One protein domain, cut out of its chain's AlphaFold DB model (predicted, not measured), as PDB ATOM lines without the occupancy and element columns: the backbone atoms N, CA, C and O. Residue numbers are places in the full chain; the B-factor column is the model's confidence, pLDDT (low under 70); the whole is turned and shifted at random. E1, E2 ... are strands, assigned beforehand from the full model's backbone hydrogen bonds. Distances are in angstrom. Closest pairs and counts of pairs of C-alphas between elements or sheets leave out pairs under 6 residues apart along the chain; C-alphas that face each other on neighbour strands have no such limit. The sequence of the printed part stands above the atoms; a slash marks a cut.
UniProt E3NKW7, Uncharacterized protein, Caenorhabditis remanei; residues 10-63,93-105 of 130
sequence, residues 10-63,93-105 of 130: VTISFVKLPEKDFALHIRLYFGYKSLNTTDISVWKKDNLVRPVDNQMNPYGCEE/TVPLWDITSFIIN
ATOM      1  N   VAL A  10     -29.038  -7.794 -24.044       90.81
ATOM      2  CA  VAL A  10     -29.524  -6.841 -25.039       90.81
ATOM      3  C   VAL A  10     -30.008  -5.623 -24.289       90.81
ATOM      4  O   VAL A  10     -30.653  -5.759 -23.247       90.81
ATOM      5  N   THR A  11     -29.690  -4.435 -24.796       93.31
ATOM      6  CA  THR A  11     -30.269  -3.200 -24.265       93.31
ATOM      7  C   THR A  11     -31.112  -2.499 -25.307       93.31
ATOM      8  O   THR A  11     -30.780  -2.503 -26.489       93.31
ATOM      9  N   ILE A  12     -32.199  -1.887 -24.851       94.88
ATOM     10  CA  ILE A  12     -33.104  -1.072 -25.655       94.88
ATOM     11  C   ILE A  12     -33.280   0.243 -24.905       94.88
ATOM     12  O   ILE A  12     -33.735   0.253 -23.761       94.88
ATOM     13  N   SER A  13     -32.865   1.341 -25.529       95.62
ATOM     14  CA  SER A  13     -32.739   2.642 -24.871       95.62
ATOM     15  C   SER A  13     -33.489   3.728 -25.627       95.62
ATOM     16  O   SER A  13     -33.235   3.938 -26.810       95.62
ATOM     17  N   PHE A  14     -34.338   4.461 -24.914       95.81
ATOM     18  CA  PHE A  14     -34.919   5.729 -25.344       95.81
ATOM     19  C   PHE A  14     -34.145   6.841 -24.648       95.81
ATOM     20  O   PHE A  14     -34.243   7.005 -23.428       95.81
ATOM     21  N   VAL A  15     -33.322   7.553 -25.413       96.38
ATOM     22  CA  VAL A  15     -32.289   8.438 -24.874       96.38
ATOM     23  C   VAL A  15     -32.278   9.785 -25.582       96.38
ATOM     24  O   VAL A  15     -32.457   9.879 -26.797       96.38
ATOM     25  N   LYS A  16     -32.054  10.844 -24.810       96.75
ATOM     26  CA  LYS A  16     -31.713  12.172 -25.303       96.75
ATOM     27  C   LYS A  16     -30.195  12.326 -25.321       96.75
ATOM     28  O   LYS A  16     -29.528  12.236 -24.286       96.75
ATOM     29  N   LEU A  17     -29.655  12.522 -26.518       94.31
ATOM     30  CA  LEU A  17     -28.243  12.811 -26.748       94.31
ATOM     31  C   LEU A  17     -28.054  14.294 -27.110       94.31
ATOM     32  O   LEU A  17     -28.900  14.832 -27.831       94.31
ATOM     33  N   PRO A  18     -26.931  14.922 -26.699       94.12
ATOM     34  CA  PRO A  18     -25.762  14.328 -26.029       94.12
ATOM     35  C   PRO A  18     -25.860  14.250 -24.496       94.12
ATOM     36  O   PRO A  18     -24.905  13.817 -23.854       94.12
ATOM     37  N   GLU A  19     -26.972  14.676 -23.898       94.56
ATOM     38  CA  GLU A  19     -27.142  14.783 -22.446       94.56
ATOM     39  C   GLU A  19     -27.039  13.440 -21.722       94.56
ATOM     40  O   GLU A  19     -26.709  13.434 -20.539       94.56
ATOM     41  N   LYS A  20     -27.263  12.321 -22.428       94.12
ATOM     42  CA  LYS A  20     -27.321  10.969 -21.856       94.12
ATOM     43  C   LYS A  20     -28.413  10.865 -20.792       94.12
ATOM     44  O   LYS A  20     -28.207  10.332 -19.698       94.12
ATOM     45  N   ASP A  21     -29.577  11.399 -21.142       96.50
ATOM     46  CA  ASP A  21     -30.803  11.296 -20.362       96.50
ATOM     47  C   ASP A  21     -31.642  10.146 -20.942       96.50
ATOM     48  O   ASP A  21     -32.126  10.222 -22.070       96.50
ATOM     49  N   PHE A  22     -31.784   9.054 -20.196       95.88
ATOM     50  CA  PHE A  22     -32.477   7.838 -20.615       95.88
ATOM     51  C   PHE A  22     -33.840   7.799 -19.943       95.88
ATOM     52  O   PHE A  22     -33.932   7.469 -18.760       95.88
ATOM     53  N   ALA A  23     -34.892   8.109 -20.695       95.31
ATOM     54  CA  ALA A  23     -36.265   8.033 -20.195       95.31
ATOM     55  C   ALA A  23     -36.721   6.582 -19.987       95.31
ATOM     56  O   ALA A  23     -37.599   6.311 -19.169       95.31
ATOM     57  N   LEU A  24     -36.119   5.648 -20.728       95.62
ATOM     58  CA  LEU A  24     -36.337   4.218 -20.574       95.62
ATOM     59  C   LEU A  24     -35.111   3.451 -21.088       95.62
ATOM     60  O   LEU A  24     -34.814   3.488 -22.282       95.62
ATOM     61  N   HIS A  25     -34.404   2.755 -20.200       95.19
ATOM     62  CA  HIS A  25     -33.330   1.820 -20.540       95.19
ATOM     63  C   HIS A  25     -33.710   0.420 -20.062       95.19
ATOM     64  O   HIS A  25     -33.699   0.150 -18.860       95.19
ATOM     65  N   ILE A  26     -34.055  -0.456 -21.002       94.81
ATOM     66  CA  ILE A  26     -34.401  -1.857 -20.748       94.81
ATOM     67  C   ILE A  26     -33.164  -2.698 -21.029       94.81
ATOM     68  O   ILE A  26     -32.543  -2.554 -22.084       94.81
ATOM     69  N   ARG A  27     -32.830  -3.605 -20.116       92.62
ATOM     70  CA  ARG A  27     -31.764  -4.584 -20.286       92.62
ATOM     71  C   ARG A  27     -32.305  -5.982 -20.052       92.62
ATOM     72  O   ARG A  27     -32.814  -6.272 -18.977       92.62
ATOM     73  N   LEU A  28     -32.138  -6.848 -21.041       91.56
ATOM     74  CA  LEU A  28     -32.419  -8.273 -20.922       91.56
ATOM     75  C   LEU A  28     -31.124  -9.029 -20.660       91.56
ATOM     76  O   LEU A  28     -30.156  -8.849 -21.398       91.56
ATOM     77  N   TYR A  29     -31.117  -9.891 -19.649       89.44
ATOM     78  CA  TYR A  29     -30.044 -10.846 -19.397       89.44
ATOM     79  C   TYR A  29     -30.493 -12.252 -19.762       89.44
ATOM     80  O   TYR A  29     -31.525 -12.723 -19.287       89.44
ATOM     81  N   PHE A  30     -29.657 -12.940 -20.536       87.25
ATOM     82  CA  PHE A  30     -29.875 -14.314 -20.979       87.25
ATOM     83  C   PHE A  30     -28.880 -15.248 -20.271       87.25
ATOM     84  O   PHE A  30     -27.864 -15.654 -20.837       87.25
ATOM     85  N   GLY A  31     -29.126 -15.535 -18.989       73.19
ATOM     86  CA  GLY A  31     -28.303 -16.453 -18.183       73.19
ATOM     87  C   GLY A  31     -27.047 -15.847 -17.532       73.19
ATOM     88  O   GLY A  31     -26.134 -16.580 -17.140       73.19
ATOM     89  N   TYR A  32     -26.965 -14.523 -17.376       63.53
ATOM     90  CA  TYR A  32     -25.839 -13.866 -16.698       63.53
ATOM     91  C   TYR A  32     -25.813 -14.209 -15.199       63.53
ATOM     92  O   TYR A  32     -26.759 -13.905 -14.490       63.53
ATOM     93  N   LYS A  33     -24.734 -14.820 -14.681       58.84
ATOM     94  CA  LYS A  33     -24.650 -15.297 -13.275       58.84
ATOM     95  C   LYS A  33     -25.813 -16.225 -12.867       58.84
ATOM     96  O   LYS A  33     -26.224 -16.214 -11.709       58.84
ATOM     97  N   SER A  34     -26.345 -17.004 -13.811       66.81
ATOM     98  CA  SER A  34     -27.569 -17.807 -13.631       66.81
ATOM     99  C   SER A  34     -28.856 -16.981 -13.473       66.81
ATOM    100  O   SER A  34     -29.880 -17.524 -13.069       66.81
ATOM    101  N   LEU A  35     -28.816 -15.687 -13.800       68.94
ATOM    102  CA  LEU A  35     -29.972 -14.796 -13.826       68.94
ATOM    103  C   LEU A  35     -30.525 -14.710 -15.248       68.94
ATOM    104  O   LEU A  35     -29.791 -14.464 -16.209       68.94
ATOM    105  N   ASN A  36     -31.835 -14.898 -15.357       87.00
ATOM    106  CA  ASN A  36     -32.614 -14.630 -16.556       87.00
ATOM    107  C   ASN A  36     -33.597 -13.510 -16.221       87.00
ATOM    108  O   ASN A  36     -34.739 -13.761 -15.828       87.00
ATOM    109  N   THR A  37     -33.105 -12.274 -16.263       90.69
ATOM    110  CA  THR A  37     -33.815 -11.113 -15.725       90.69
ATOM    111  C   THR A  37     -33.892  -9.964 -16.712       90.69
ATOM    112  O   THR A  37     -33.072  -9.831 -17.621       90.69
ATOM    113  N   THR A  38     -34.900  -9.134 -16.503       92.25
ATOM    114  CA  THR A  38     -35.119  -7.867 -17.180       92.25
ATOM    115  C   THR A  38     -34.929  -6.755 -16.155       92.25
ATOM    116  O   THR A  38     -35.609  -6.739 -15.128       92.25
ATOM    117  N   ASP A  39     -34.022  -5.828 -16.439       92.56
ATOM    118  CA  ASP A  39     -33.833  -4.610 -15.654       92.56
ATOM    119  C   ASP A  39     -34.360  -3.416 -16.453       92.56
ATOM    120  O   ASP A  39     -34.162  -3.321 -17.668       92.56
ATOM    121  N   ILE A  40     -35.018  -2.486 -15.770       93.94
ATOM    122  CA  ILE A  40     -35.500  -1.230 -16.346       93.94
ATOM    123  C   ILE A  40     -34.901  -0.093 -15.536       93.94
ATOM    124  O   ILE A  40     -34.972  -0.093 -14.311       93.94
ATOM    125  N   SER A  41     -34.322   0.899 -16.201       94.12
ATOM    126  CA  SER A  41     -33.700   2.027 -15.512       94.12
ATOM    127  C   SER A  41     -33.927   3.360 -16.211       94.12
ATOM    128  O   SER A  41     -34.088   3.422 -17.429       94.12
ATOM    129  N   VAL A  42     -33.918   4.428 -15.413       94.94
ATOM    130  CA  VAL A  42     -33.852   5.821 -15.867       94.94
ATOM    131  C   VAL A  42     -32.534   6.419 -15.431       94.94
ATOM    132  O   VAL A  42     -32.115   6.253 -14.281       94.94
ATOM    133  N   TRP A  43     -31.915   7.156 -16.343       95.19
ATOM    134  CA  TRP A  43     -30.649   7.832 -16.114       95.19
ATOM    135  C   TRP A  43     -30.774   9.295 -16.512       95.19
ATOM    136  O   TRP A  43     -31.417   9.617 -17.508       95.19
ATOM    137  N   LYS A  44     -30.150  10.183 -15.746       95.75
ATOM    138  CA  LYS A  44     -30.083  11.613 -16.036       95.75
ATOM    139  C   LYS A  44     -28.635  12.054 -15.983       95.75
ATOM    140  O   LYS A  44     -28.002  11.961 -14.928       95.75
ATOM    141  N   LYS A  45     -28.099  12.528 -17.101       93.94
ATOM    142  CA  LYS A  45     -26.698  12.925 -17.249       93.94
ATOM    143  C   LYS A  45     -25.750  11.824 -16.783       93.94
ATOM    144  O   LYS A  45     -24.886  12.080 -15.948       93.94
ATOM    145  N   ASP A  46     -25.971  10.597 -17.260       89.00
ATOM    146  CA  ASP A  46     -25.219   9.391 -16.860       89.00
ATOM    147  C   ASP A  46     -25.345   8.991 -15.368       89.00
ATOM    148  O   ASP A  46     -24.643   8.096 -14.904       89.00
ATOM    149  N   ASN A  47     -26.263   9.591 -14.598       93.25
ATOM    150  CA  ASN A  47     -26.541   9.183 -13.217       93.25
ATOM    151  C   ASN A  47     -27.825   8.361 -13.148       93.25
ATOM    152  O   ASN A  47     -28.871   8.816 -13.612       93.25
ATOM    153  N   LEU A  48     -27.763   7.182 -12.527       93.31
ATOM    154  CA  LEU A  48     -28.940   6.356 -12.275       93.31
ATOM    155  C   LEU A  48     -29.916   7.111 -11.363       93.31
ATOM    156  O   LEU A  48     -29.570   7.482 -10.242       93.31
ATOM    157  N   VAL A  49     -31.138   7.317 -11.845       92.25
ATOM    158  CA  VAL A  49     -32.218   7.972 -11.094       92.25
ATOM    159  C   VAL A  49     -33.137   6.930 -10.479       92.25
ATOM    160  O   VAL A  49     -33.504   7.033  -9.310       92.25
ATOM    161  N   ARG A  50     -33.512   5.912 -11.263       85.75
ATOM    162  CA  ARG A  50     -34.495   4.918 -10.833       85.75
ATOM    163  C   ARG A  50     -34.263   3.559 -11.489       85.75
ATOM    164  O   ARG A  50     -34.431   3.473 -12.703       85.75
ATOM    165  N   PRO A  51     -33.951   2.514 -10.708       89.25
ATOM    166  CA  PRO A  51     -33.941   1.134 -11.174       89.25
ATOM    167  C   PRO A  51     -35.249   0.391 -10.844       89.25
ATOM    168  O   PRO A  51     -35.907   0.657  -9.834       89.25
ATOM    169  N   VAL A  52     -35.605  -0.564 -11.695       86.00
ATOM    170  CA  VAL A  52     -36.547  -1.659 -11.450       86.00
ATOM    171  C   VAL A  52     -35.836  -2.918 -11.923       86.00
ATOM    172  O   VAL A  52     -35.833  -3.237 -13.111       86.00
ATOM    173  N   ASP A  53     -35.195  -3.593 -10.981       84.62
ATOM    174  CA  ASP A  53     -34.314  -4.716 -11.277       84.62
ATOM    175  C   ASP A  53     -35.039  -6.054 -11.111       84.62
ATOM    176  O   ASP A  53     -36.080  -6.151 -10.444       84.62
ATOM    177  N   ASN A  54     -34.443  -7.106 -11.671       83.38
ATOM    178  CA  ASN A  54     -34.842  -8.499 -11.457       83.38
ATOM    179  C   ASN A  54     -36.296  -8.817 -11.845       83.38
ATOM    180  O   ASN A  54     -36.913  -9.711 -11.257       83.38
ATOM    181  N   GLN A  55     -36.850  -8.120 -12.841       89.50
ATOM    182  CA  GLN A  55     -38.082  -8.589 -13.476       89.50
ATOM    183  C   GLN A  55     -37.786  -9.890 -14.223       89.50
ATOM    184  O   GLN A  55     -36.644 -10.155 -14.602       89.50
ATOM    185  N   MET A  56     -38.792 -10.735 -14.421       88.75
ATOM    186  CA  MET A  56     -38.592 -11.983 -15.151       88.75
ATOM    187  C   MET A  56     -38.226 -11.675 -16.609       88.75
ATOM    188  O   MET A  56     -38.964 -10.961 -17.283       88.75
ATOM    189  N   ASN A  57     -37.111 -12.228 -17.101       91.25
ATOM    190  CA  ASN A  57     -36.904 -12.353 -18.539       91.25
ATOM    191  C   ASN A  57     -37.571 -13.663 -18.975       91.25
ATOM    192  O   ASN A  57     -37.137 -14.732 -18.532       91.25
ATOM    193  N   PRO A  58     -38.639 -13.613 -19.782       90.94
ATOM    194  CA  PRO A  58     -39.265 -14.815 -20.301       90.94
ATOM    195  C   PRO A  58     -38.408 -15.530 -21.335       90.94
ATOM    196  O   PRO A  58     -38.661 -16.699 -21.608       90.94
ATOM    197  N   TYR A  59     -37.412 -14.837 -21.889       90.31
ATOM    198  CA  TYR A  59     -36.703 -15.329 -23.044       90.31
ATOM    199  C   TYR A  59     -35.513 -16.208 -22.694       90.31
ATOM    200  O   TYR A  59     -34.693 -15.868 -21.836       90.31
ATOM    201  N   GLY A  60     -35.411 -17.335 -23.383       85.12
ATOM    202  CA  GLY A  60     -34.239 -18.188 -23.431       85.12
ATOM    203  C   GLY A  60     -33.076 -17.570 -24.209       85.12
ATOM    204  O   GLY A  60     -33.173 -16.567 -24.910       85.12
ATOM    205  N   CYS A  61     -31.912 -18.182 -24.059       80.50
ATOM    206  CA  CYS A  61     -30.715 -17.778 -24.780       80.50
ATOM    207  C   CYS A  61     -30.798 -18.245 -26.245       80.50
ATOM    208  O   CYS A  61     -31.183 -19.386 -26.471       80.50
ATOM    209  N   GLU A  62     -30.394 -17.405 -27.210       81.00
ATOM    210  CA  GLU A  62     -30.451 -17.680 -28.670       81.00
ATOM    211  C   GLU A  62     -31.848 -17.855 -29.280       81.00
ATOM    212  O   GLU A  62     -31.946 -18.141 -30.471       81.00
ATOM    213  N   GLU A  63     -32.921 -17.659 -28.519       86.25
ATOM    214  CA  GLU A  63     -34.261 -17.711 -29.096       86.25
ATOM    215  C   GLU A  63     -34.659 -16.387 -29.751       86.25
ATOM    216  O   GLU A  63     -34.197 -15.307 -29.369       86.25
ATOM    217  N   THR A  93     -38.735  13.964 -14.498       93.25
ATOM    218  CA  THR A  93     -37.513  14.741 -14.730       93.25
ATOM    219  C   THR A  93     -36.710  14.300 -15.958       93.25
ATOM    220  O   THR A  93     -35.751  15.004 -16.302       93.25
ATOM    221  N   VAL A  94     -37.091  13.182 -16.593       93.94
ATOM    222  CA  VAL A  94     -36.546  12.649 -17.853       93.94
ATOM    223  C   VAL A  94     -37.703  12.088 -18.702       93.94
ATOM    224  O   VAL A  94     -37.909  10.874 -18.767       93.94
ATOM    225  N   PRO A  95     -38.524  12.959 -19.312       92.44
ATOM    226  CA  PRO A  95     -39.743  12.525 -19.977       92.44
ATOM    227  C   PRO A  95     -39.471  11.833 -21.317       92.44
ATOM    228  O   PRO A  95     -38.594  12.235 -22.082       92.44
ATOM    229  N   LEU A  96     -40.290  10.828 -21.644       91.62
ATOM    230  CA  LEU A  96     -40.147  10.052 -22.881       91.62
ATOM    231  C   LEU A  96     -40.342  10.902 -24.150       91.62
ATOM    232  O   LEU A  96     -39.715  10.619 -25.162       91.62
ATOM    233  N   TRP A  97     -41.153  11.964 -24.098       89.38
ATOM    234  CA  TRP A  97     -41.372  12.865 -25.240       89.38
ATOM    235  C   TRP A  97     -40.155  13.742 -25.586       89.38
ATOM    236  O   TRP A  97     -40.128  14.328 -26.664       89.38
ATOM    237  N   ASP A  98     -39.159  13.842 -24.697       92.81
ATOM    238  CA  ASP A  98     -37.945  14.655 -24.891       92.81
ATOM    239  C   ASP A  98     -36.753  13.824 -25.413       92.81
ATOM    240  O   ASP A  98     -35.663  14.354 -25.630       92.81
ATOM    241  N   ILE A  99     -36.931  12.512 -25.624       93.69
ATOM    242  CA  ILE A  99     -35.879  11.651 -26.182       93.69
ATOM    243  C   ILE A  99     -35.652  11.955 -27.664       93.69
ATOM    244  O   ILE A  99     -36.584  12.244 -28.413       93.69
ATOM    245  N   THR A 100     -34.404  11.839 -28.111       95.56
ATOM    246  CA  THR A 100     -34.011  12.127 -29.502       95.56
ATOM    247  C   THR A 100     -33.527  10.894 -30.249       95.56
ATOM    248  O   THR A 100     -33.329  10.941 -31.460       95.56
ATOM    249  N   SER A 101     -33.291   9.793 -29.540       94.75
ATOM    250  CA  SER A 101     -32.704   8.577 -30.088       94.75
ATOM    251  C   SER A 101     -33.334   7.329 -29.483       94.75
ATOM    252  O   SER A 101     -33.622   7.260 -28.286       94.75
ATOM    253  N   PHE A 102     -33.475   6.313 -30.328       93.25
ATOM    254  CA  PHE A 102     -33.738   4.935 -29.939       93.25
ATOM    255  C   PHE A 102     -32.504   4.104 -30.288       93.25
ATOM    256  O   PHE A 102     -32.077   4.098 -31.443       93.25
ATOM    257  N   ILE A 103     -31.909   3.440 -29.298       93.62
ATOM    258  CA  ILE A 103     -30.643   2.718 -29.464       93.62
ATOM    259  C   ILE A 103     -30.780   1.302 -28.921       93.62
ATOM    260  O   ILE A 103     -31.149   1.096 -27.763       93.62
ATOM    261  N   ILE A 104     -30.423   0.333 -29.761       93.00
ATOM    262  CA  ILE A 104     -30.227  -1.060 -29.370       93.00
ATOM    263  C   ILE A 104     -28.733  -1.259 -29.099       93.00
ATOM    264  O   ILE A 104     -27.914  -0.875 -29.929       93.00
ATOM    265  N   ASN A 105     -28.391  -1.854 -27.954       91.31
ATOM    266  CA  ASN A 105     -27.015  -2.076 -27.486       91.31
ATOM    267  C   ASN A 105     -26.219  -0.777 -27.267       91.31
ATOM    268  O   ASN A 105     -25.183  -0.555 -27.882       91.31
TER     269      ASN A 105
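This is residues 10 to 63 and 93 to 105 of the 130 residues of an uncharacterized protein of Caenorhabditis remanei (UniProt E3NKW7). Picture a single twisted slab, one antiparallel sheet of five strands in the order E4, E3, E2, E1, E5, with no named helix over it. Four long strands fold back and forth side by side, and the short E5 is added along E1. The printed part has 67 residues with five named strands, E1 to E5 along the chain, and its class is all strand. It is only just compact, close to loose, with a radius of gyration of the C-alphas of 12.7 A, and it is elongated, spanning 34 by 20 by 16 A.

Start with the sheet at E2, residues 21 to 29, an inner strand whose centre is 1.1 A from the mean of the C-alphas. On one side look for E1, residues 10 to 16, antiparallel to E2 at 178 degrees; N 14 and O 24 are 2.8 A apart, within hydrogen-bond range. The neighbour of E1 on its other side is the edge strand E5, residues 101 to 104, antiparallel to E1 at 169 degrees, with N 13 and O 103 within hydrogen-bond range at 2.8 A. On the other side of E2 look for E3, residues 37 to 44, antiparallel at 163 degrees; N 27 and O 39 are within hydrogen-bond range at 2.8 A. The other edge strand is E4, residues 47 to 56, antiparallel to E3 at 166 degrees, where N 52 and O 40 are within hydrogen-bond range at 2.7 A. E1 to E4 form a meander, each strand the antiparallel neighbour of the one before, and E1 and E2, E2 and E3, and E3 and E4 are hairpins. E1 and E4 are apart, and so are E3 and E5. The sheet is twisted, its C-alphas lying up to 5.9 A off the best plane; E2 bends by 62 degrees at residue 24 and E4 by 60 degrees at residue 50.

Find C-alpha 10 at (-29.524, -6.841, -25.039); from there E1 runs 19.1 A to Lys 16. E2 runs 22.2 A from Asp 21 to Tyr 29, and E3 runs 23.0 A from Thr 37 to Lys 44. E4, the longest strand with 10 residues, begins at C-alpha 47, (-26.541, 9.183, -13.217), and covers 24.4 A to Met 56. E5 covers 10.0 A from Ser 101 and ends at C-alpha 104, (-30.227, -1.060, -29.370).

The two C-alphas farthest apart are those of Glu 62 and Thr 93, at 36.0 A. Residues 64 to 92 are not printed, and the gap from C-alpha 63 to C-alpha 93 is 35.6 A; the link E4 to E5 runs across this cut. The links E1 to E2 and E3 to E4 are tight, and E2 to E3 is short. The mean pLDDT of the printed part is 89.9, and you will find values under 70 at residues 32 to 35, between E2 and E3.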